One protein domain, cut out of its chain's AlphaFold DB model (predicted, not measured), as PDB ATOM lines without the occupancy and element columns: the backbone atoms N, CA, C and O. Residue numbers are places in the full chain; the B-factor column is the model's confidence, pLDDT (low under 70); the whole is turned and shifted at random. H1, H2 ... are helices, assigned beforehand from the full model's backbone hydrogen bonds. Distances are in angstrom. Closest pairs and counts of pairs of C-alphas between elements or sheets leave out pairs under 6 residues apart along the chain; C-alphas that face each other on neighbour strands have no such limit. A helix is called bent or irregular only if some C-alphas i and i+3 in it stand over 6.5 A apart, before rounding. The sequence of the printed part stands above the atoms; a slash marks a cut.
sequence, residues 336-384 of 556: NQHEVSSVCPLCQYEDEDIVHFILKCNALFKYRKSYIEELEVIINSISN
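AT A GLANCE: This is residues 336 to 384 of the 556 residues of an uncharacterized protein of Mytilus galloprovincialis (UniProt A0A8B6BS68). A winding stretch with no named element, residues 336 to 353, leads into a short helix, H1, and then a long kinked helix, H2, whose residues 373 to 383 stick out with residue 384. The printed part has 49 residues with two named helices, H1 then H2, and no named strand; the class is all helix. It is a rod of 49 by 20 by 13 A, only just extended, close to loose, with a radius of gyration of the C-alphas of 14.7 A.

HOW THE PARTS SIT: H1, residues 354 to 360, and H2, residues 362 to 383, are close but not clearly touching; their closest C-alphas, of Leu 359 and Arg 368, are 7.8 A apart. Their lines are about perpendicular, at 88 degrees. In H1 every O i to N i+4 pair is within hydrogen-bond range; in H2, 14 of 18 are.

IN THESE COORDINATES: H1 begins at C-alpha 354 (210.340, 207.071, 206.459) and is 9.4 A long. H2 spans 27.6 A, ending at C-alpha 383 (207.220, 220.296, 185.545). H2 has a kink of 68 degrees near residue 369 and is irregular: C-alphas 363 and 366 are 7.5 A apart.

THE WHOLE: The two C-alphas farthest apart, of His 338 and Asn 384, are 50.0 A apart. The printed part has no cut, and the link from H1 to H2 is tight. Confidence is under 70 in residues 381 to 384.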
ATOM      1  N   ASN A 336     216.921 202.787 221.328       84.88
ATOM      2  CA  ASN A 336     216.586 201.741 222.286       84.88
ATOM      3  C   ASN A 336     217.777 201.436 223.209       84.88
ATOM      4  O   ASN A 336     218.934 201.567 222.825       84.88
ATOM      5  N   GLN A 337     217.478 201.038 224.446       83.44
ATOM      6  CA  GLN A 337     218.481 200.622 225.433       83.44
ATOM      7  C   GLN A 337     219.087 199.253 225.096       83.44
ATOM      8  O   GLN A 337     220.199 198.953 225.518       83.44
ATOM      9  N   HIS A 338     218.347 198.434 224.347       86.12
ATOM     10  CA  HIS A 338     218.778 197.125 223.871       86.12
ATOM     11  C   HIS A 338     219.058 197.164 222.371       86.12
ATOM     12  O   HIS A 338     218.431 197.937 221.642       86.12
ATOM     13  N   GLU A 339     219.964 196.300 221.915       85.31
ATOM     14  CA  GLU A 339     220.267 196.144 220.497       85.31
ATOM     15  C   GLU A 339     219.023 195.644 219.752       85.31
ATOM     16  O   GLU A 339     218.467 194.586 220.053       85.31
ATOM     17  N   VAL A 340     218.547 196.453 218.807       88.00
ATOM     18  CA  VAL A 340     217.392 196.148 217.960       88.00
ATOM     19  C   VAL A 340     217.793 196.366 216.513       88.00
ATOM     20  O   VAL A 340     218.403 197.381 216.183       88.00
ATOM     21  N   SER A 341     217.432 195.415 215.654       89.38
ATOM     22  CA  SER A 341     217.677 195.502 214.216       89.38
ATOM     23  C   SER A 341     216.961 196.708 213.603       89.38
ATOM     24  O   SER A 341     215.793 196.956 213.894       89.38
ATOM     25  N   SER A 342     217.646 197.444 212.727       91.50
ATOM     26  CA  SER A 342     217.063 198.524 211.920       91.50
ATOM     27  C   SER A 342     216.241 198.018 210.732       91.50
ATOM     28  O   SER A 342     215.543 198.814 210.102       91.50
ATOM     29  N   VAL A 343     216.303 196.717 210.439       93.19
ATOM     30  CA  VAL A 343     215.681 196.096 209.267       93.19
ATOM     31  C   VAL A 343     214.157 196.145 209.358       93.19
ATOM     32  O   VAL A 343     213.559 195.871 210.399       93.19
ATOM     33  N   CYS A 344     213.512 196.455 208.237       92.81
ATOM     34  CA  CYS A 344     212.064 196.523 208.128       92.81
ATOM     35  C   CYS A 344     211.397 195.176 208.434       92.81
ATOM     36  O   CYS A 344     211.682 194.186 207.760       92.81
ATOM     37  N   PRO A 345     210.430 195.122 209.369       91.62
ATOM     38  CA  PRO A 345     209.765 193.876 209.740       91.62
ATOM     39  C   PRO A 345     208.819 193.366 208.644       91.62
ATOM     40  O   PRO A 345     208.429 192.202 208.667       91.62
ATOM     41  N   LEU A 346     208.436 194.233 207.697       92.31
ATOM     42  CA  LEU A 346     207.519 193.897 206.609       92.31
ATOM     43  C   LEU A 346     208.240 193.251 205.428       92.31
ATOM     44  O   LEU A 346     207.770 192.240 204.916       92.31
ATOM     45  N   CYS A 347     209.349 193.844 204.969       91.62
ATOM     46  CA  CYS A 347     210.092 193.315 203.824       91.62
ATOM     47  C   CYS A 347     211.298 192.461 204.226       91.62
ATOM     48  O   CYS A 347     211.657 191.580 203.465       91.62
ATOM     49  N   GLN A 348     211.894 192.692 205.398       91.88
ATOM     50  CA  GLN A 348     213.076 191.988 205.913       91.88
ATOM     51  C   GLN A 348     214.364 192.151 205.080       91.88
ATOM     52  O   GLN A 348     215.315 191.403 205.288       91.88
ATOM     53  N   TYR A 349     214.425 193.136 204.172       89.19
ATOM     54  CA  TYR A 349     215.574 193.343 203.272       89.19
ATOM     55  C   TYR A 349     216.360 194.636 203.523       89.19
ATOM     56  O   TYR A 349     217.584 194.619 203.469       89.19
ATOM     57  N   GLU A 350     215.678 195.753 203.777       91.06
ATOM     58  CA  GLU A 350     216.303 197.072 203.963       91.06
ATOM     59  C   GLU A 350     215.943 197.664 205.330       91.06
ATOM     60  O   GLU A 350     214.966 197.254 205.964       91.06
ATOM     61  N   ASP A 351     216.710 198.665 205.757       92.44
ATOM     62  CA  ASP A 351     216.424 199.471 206.943       92.44
ATOM     63  C   ASP A 351     215.079 200.215 206.832       92.44
ATOM     64  O   ASP A 351     214.738 200.790 205.797       92.44
ATOM     65  N   GLU A 352     214.301 200.237 207.919       93.56
ATOM     66  CA  GLU A 352     213.006 200.924 207.960       93.56
ATOM     67  C   GLU A 352     213.131 202.398 208.363       93.56
ATOM     68  O   GLU A 352     212.947 202.772 209.527       93.56
ATOM     69  N   ASP A 353     213.383 203.254 207.377       90.88
ATOM     70  CA  ASP A 353     213.212 204.701 207.504       90.88
ATOM     71  C   ASP A 353     211.892 205.188 206.864       90.88
ATOM     72  O   ASP A 353     211.111 204.412 206.306       90.88
ATOM     73  N   ILE A 354     211.592 206.490 206.983       90.50
ATOM     74  CA  ILE A 354     210.340 207.071 206.459       90.50
ATOM     75  C   ILE A 354     210.246 206.893 204.937       90.50
ATOM     76  O   ILE A 354     209.164 206.620 204.415       90.50
ATOM     77  N   VAL A 355     211.368 207.032 204.226       90.38
ATOM     78  CA  VAL A 355     211.418 206.920 202.766       90.38
ATOM     79  C   VAL A 355     211.165 205.477 202.350       90.38
ATOM     80  O   VAL A 355     210.357 205.233 201.455       90.38
ATOM     81  N   HIS A 356     211.790 204.512 203.021       92.50
ATOM     82  CA  HIS A 356     211.546 203.099 202.799       92.50
ATOM     83  C   HIS A 356     210.084 202.757 203.081       92.50
ATOM     84  O   HIS A 356     209.403 202.219 202.209       92.50
ATOM     85  N   PHE A 357     209.570 203.133 204.253       91.38
ATOM     86  CA  PHE A 357     208.205 202.819 204.669       91.38
ATOM     87  C   PHE A 357     207.148 203.377 203.702       91.38
ATOM     88  O   PHE A 357     206.221 202.664 203.324       91.38
ATOM     89  N   ILE A 358     207.293 204.629 203.256       89.19
ATOM     90  CA  ILE A 358     206.300 205.276 202.389       89.19
ATOM     91  C   ILE A 358     206.505 204.903 200.911       89.19
ATOM     92  O   ILE A 358     205.529 204.601 200.225       89.19
ATOM     93  N   LEU A 359     207.746 204.898 200.411       88.62
ATOM     94  CA  LEU A 359     208.030 204.891 198.968       88.62
ATOM     95  C   LEU A 359     208.703 203.619 198.439       88.62
ATOM     96  O   LEU A 359     208.504 203.309 197.266       88.62
ATOM     97  N   LYS A 360     209.471 202.866 199.245       90.44
ATOM     98  CA  LYS A 360     210.318 201.768 198.718       90.44
ATOM     99  C   LYS A 360     209.914 200.359 199.144       90.44
ATOM    100  O   LYS A 360     209.947 199.461 198.314       90.44
ATOM    101  N   CYS A 361     209.404 200.152 200.355       93.00
ATOM    102  CA  CYS A 361     209.077 198.835 200.913       93.00
ATOM    103  C   CYS A 361     208.251 197.945 199.965       93.00
ATOM    104  O   CYS A 361     207.094 198.263 199.675       93.00
ATOM    105  N   ASN A 362     208.815 196.823 199.510       90.81
ATOM    106  CA  ASN A 362     208.163 195.926 198.545       90.81
ATOM    107  C   ASN A 362     206.862 195.316 199.086       90.81
ATOM    108  O   ASN A 362     205.882 195.199 198.352       90.81
ATOM    109  N   ALA A 363     206.810 195.016 200.387       92.19
ATOM    110  CA  ALA A 363     205.612 194.491 201.044       92.19
ATOM    111  C   ALA A 363     204.411 195.460 200.971       92.19
ATOM    112  O   ALA A 363     203.259 195.031 201.022       92.19
ATOM    113  N   LEU A 364     204.669 196.764 200.818       91.75
ATOM    114  CA  LEU A 364     203.646 197.808 200.732       91.75
ATOM    115  C   LEU A 364     203.334 198.242 199.291       91.75
ATOM    116  O   LEU A 364     202.434 199.057 199.087       91.75
ATOM    117  N   PHE A 365     204.023 197.685 198.287       89.50
ATOM    118  CA  PHE A 365     203.894 198.093 196.885       89.50
ATOM    119  C   PHE A 365     202.443 198.051 196.388       89.50
ATOM    120  O   PHE A 365     201.941 199.040 195.853       89.50
ATOM    121  N   LYS A 366     201.734 196.943 196.649       90.19
ATOM    122  CA  LYS A 366     200.337 196.749 196.226       90.19
ATOM    123  C   LYS A 366     199.398 197.843 196.748       90.19
ATOM    124  O   LYS A 366     198.447 198.193 196.060       90.19
ATOM    125  N   TYR A 367     199.658 198.379 197.942       87.31
ATOM    126  CA  TYR A 367     198.800 199.386 198.573       87.31
ATOM    127  C   TYR A 367     199.120 200.816 198.133       87.31
ATOM    128  O   TYR A 367     198.248 201.673 198.222       87.31
ATOM    129  N   ARG A 368     200.353 201.090 197.680       89.88
ATOM    130  CA  ARG A 368     200.785 202.444 197.294       89.88
ATOM    131  C   ARG A 368     200.785 202.710 195.790       89.88
ATOM    132  O   ARG A 368     200.809 203.874 195.417       89.88
ATOM    133  N   LYS A 369     200.770 201.666 194.949       87.31
ATOM    134  CA  LYS A 369     200.920 201.780 193.486       87.31
ATOM    135  C   LYS A 369     199.999 202.845 192.876       87.31
ATOM    136  O   LYS A 369     200.502 203.754 192.230       87.31
ATOM    137  N   SER A 370     198.697 202.785 193.163       86.31
ATOM    138  CA  SER A 370     197.718 203.751 192.639       86.31
ATOM    139  C   SER A 370     198.024 205.194 193.054       86.31
ATOM    140  O   SER A 370     197.940 206.109 192.247       86.31
ATOM    141  N   TYR A 371     198.441 205.401 194.306       85.62
ATOM    142  CA  TYR A 371     198.762 206.729 194.825       85.62
ATOM    143  C   TYR A 371     200.064 207.290 194.241       85.62
ATOM    144  O   TYR A 371     200.171 208.498 194.058       85.62
ATOM    145  N   ILE A 372     201.062 206.441 193.970       84.31
ATOM    146  CA  ILE A 372     202.315 206.872 193.333       84.31
ATOM    147  C   ILE A 372     202.055 207.295 191.887       84.31
ATOM    148  O   ILE A 372     202.515 208.361 191.498       84.31
ATOM    149  N   GLU A 373     201.274 206.521 191.132       84.75
ATOM    150  CA  GLU A 373     200.912 206.858 189.748       84.75
ATOM    151  C   GLU A 373     200.189 208.219 189.675       84.75
ATOM    152  O   GLU A 373     200.542 209.071 188.861       84.75
ATOM    153  N   GLU A 374     199.242 208.486 190.583       83.06
ATOM    154  CA  GLU A 374     198.592 209.802 190.691       83.06
ATOM    155  C   GLU A 374     199.582 210.932 191.023       83.06
ATOM    156  O   GLU A 374     199.507 212.022 190.449       83.06
ATOM    157  N   LEU A 375     200.517 210.694 191.948       81.19
ATOM    158  CA  LEU A 375     201.529 211.683 192.327       81.19
ATOM    159  C   LEU A 375     202.499 211.978 191.180       81.19
ATOM    160  O   LEU A 375     202.859 213.136 190.991       81.19
ATOM    161  N   GLU A 376     202.894 210.972 190.402       81.62
ATOM    162  CA  GLU A 376     203.749 211.139 189.226       81.62
ATOM    163  C   GLU A 376     203.071 212.009 188.165       81.62
ATOM    164  O   GLU A 376     203.700 212.922 187.633       81.62
ATOM    165  N   VAL A 377     201.770 211.812 187.918       80.06
ATOM    166  CA  VAL A 377     200.986 212.684 187.025       80.06
ATOM    167  C   VAL A 377     201.002 214.131 187.520       80.06
ATOM    168  O   VAL A 377     201.266 215.048 186.740       80.06
ATOM    169  N   ILE A 378     200.777 214.349 188.820       76.56
ATOM    170  CA  ILE A 378     200.801 215.691 189.417       76.56
ATOM    171  C   ILE A 378     202.199 216.319 189.291       76.56
ATOM    172  O   ILE A 378     202.313 217.466 188.863       76.56
ATOM    173  N   ILE A 379     203.268 215.587 189.604       75.38
ATOM    174  CA  ILE A 379     204.653 216.083 189.518       75.38
ATOM    175  C   ILE A 379     205.022 216.437 188.071       75.38
ATOM    176  O   ILE A 379     205.599 217.498 187.818       75.38
ATOM    177  N   ASN A 380     204.636 215.594 187.113       72.19
ATOM    178  CA  ASN A 380     204.853 215.840 185.690       72.19
ATOM    179  C   ASN A 380     204.070 217.068 185.200       72.19
ATOM    180  O   ASN A 380     204.598 217.845 184.407       72.19
ATOM    181  N   SER A 381     202.860 217.302 185.724       64.12
ATOM    182  CA  SER A 381     202.069 218.503 185.411       64.12
ATOM    183  C   SER A 381     202.680 219.797 185.964       64.12
ATOM    184  O   SER A 381     202.584 220.842 185.331       64.12
ATOM    185  N   ILE A 382     203.372 219.734 187.107       63.47
ATOM    186  CA  ILE A 382     204.074 220.888 187.696       63.47
ATOM    187  C   ILE A 382     205.361 221.206 186.913       63.47
ATOM    188  O   ILE A 382     205.806 222.351 186.879       63.47
ATOM    189  N   SER A 383     205.942 220.200 186.259       52.81
ATOM    190  CA  SER A 383     207.220 220.296 185.545       52.81
ATOM    191  C   SER A 383     207.087 220.826 184.105       52.81
ATOM    192  O   SER A 383     208.093 221.194 183.506       52.81
ATOM    193  N   ASN A 384     205.865 220.914 183.561       44.38
ATOM    194  CA  ASN A 384     205.559 221.477 182.240       44.38
ATOM    195  C   ASN A 384     204.494 222.592 182.357       44.38
ATOM    196  O   ASN A 384     203.303 222.311 182.233       44.38
TER     197      ASN A 384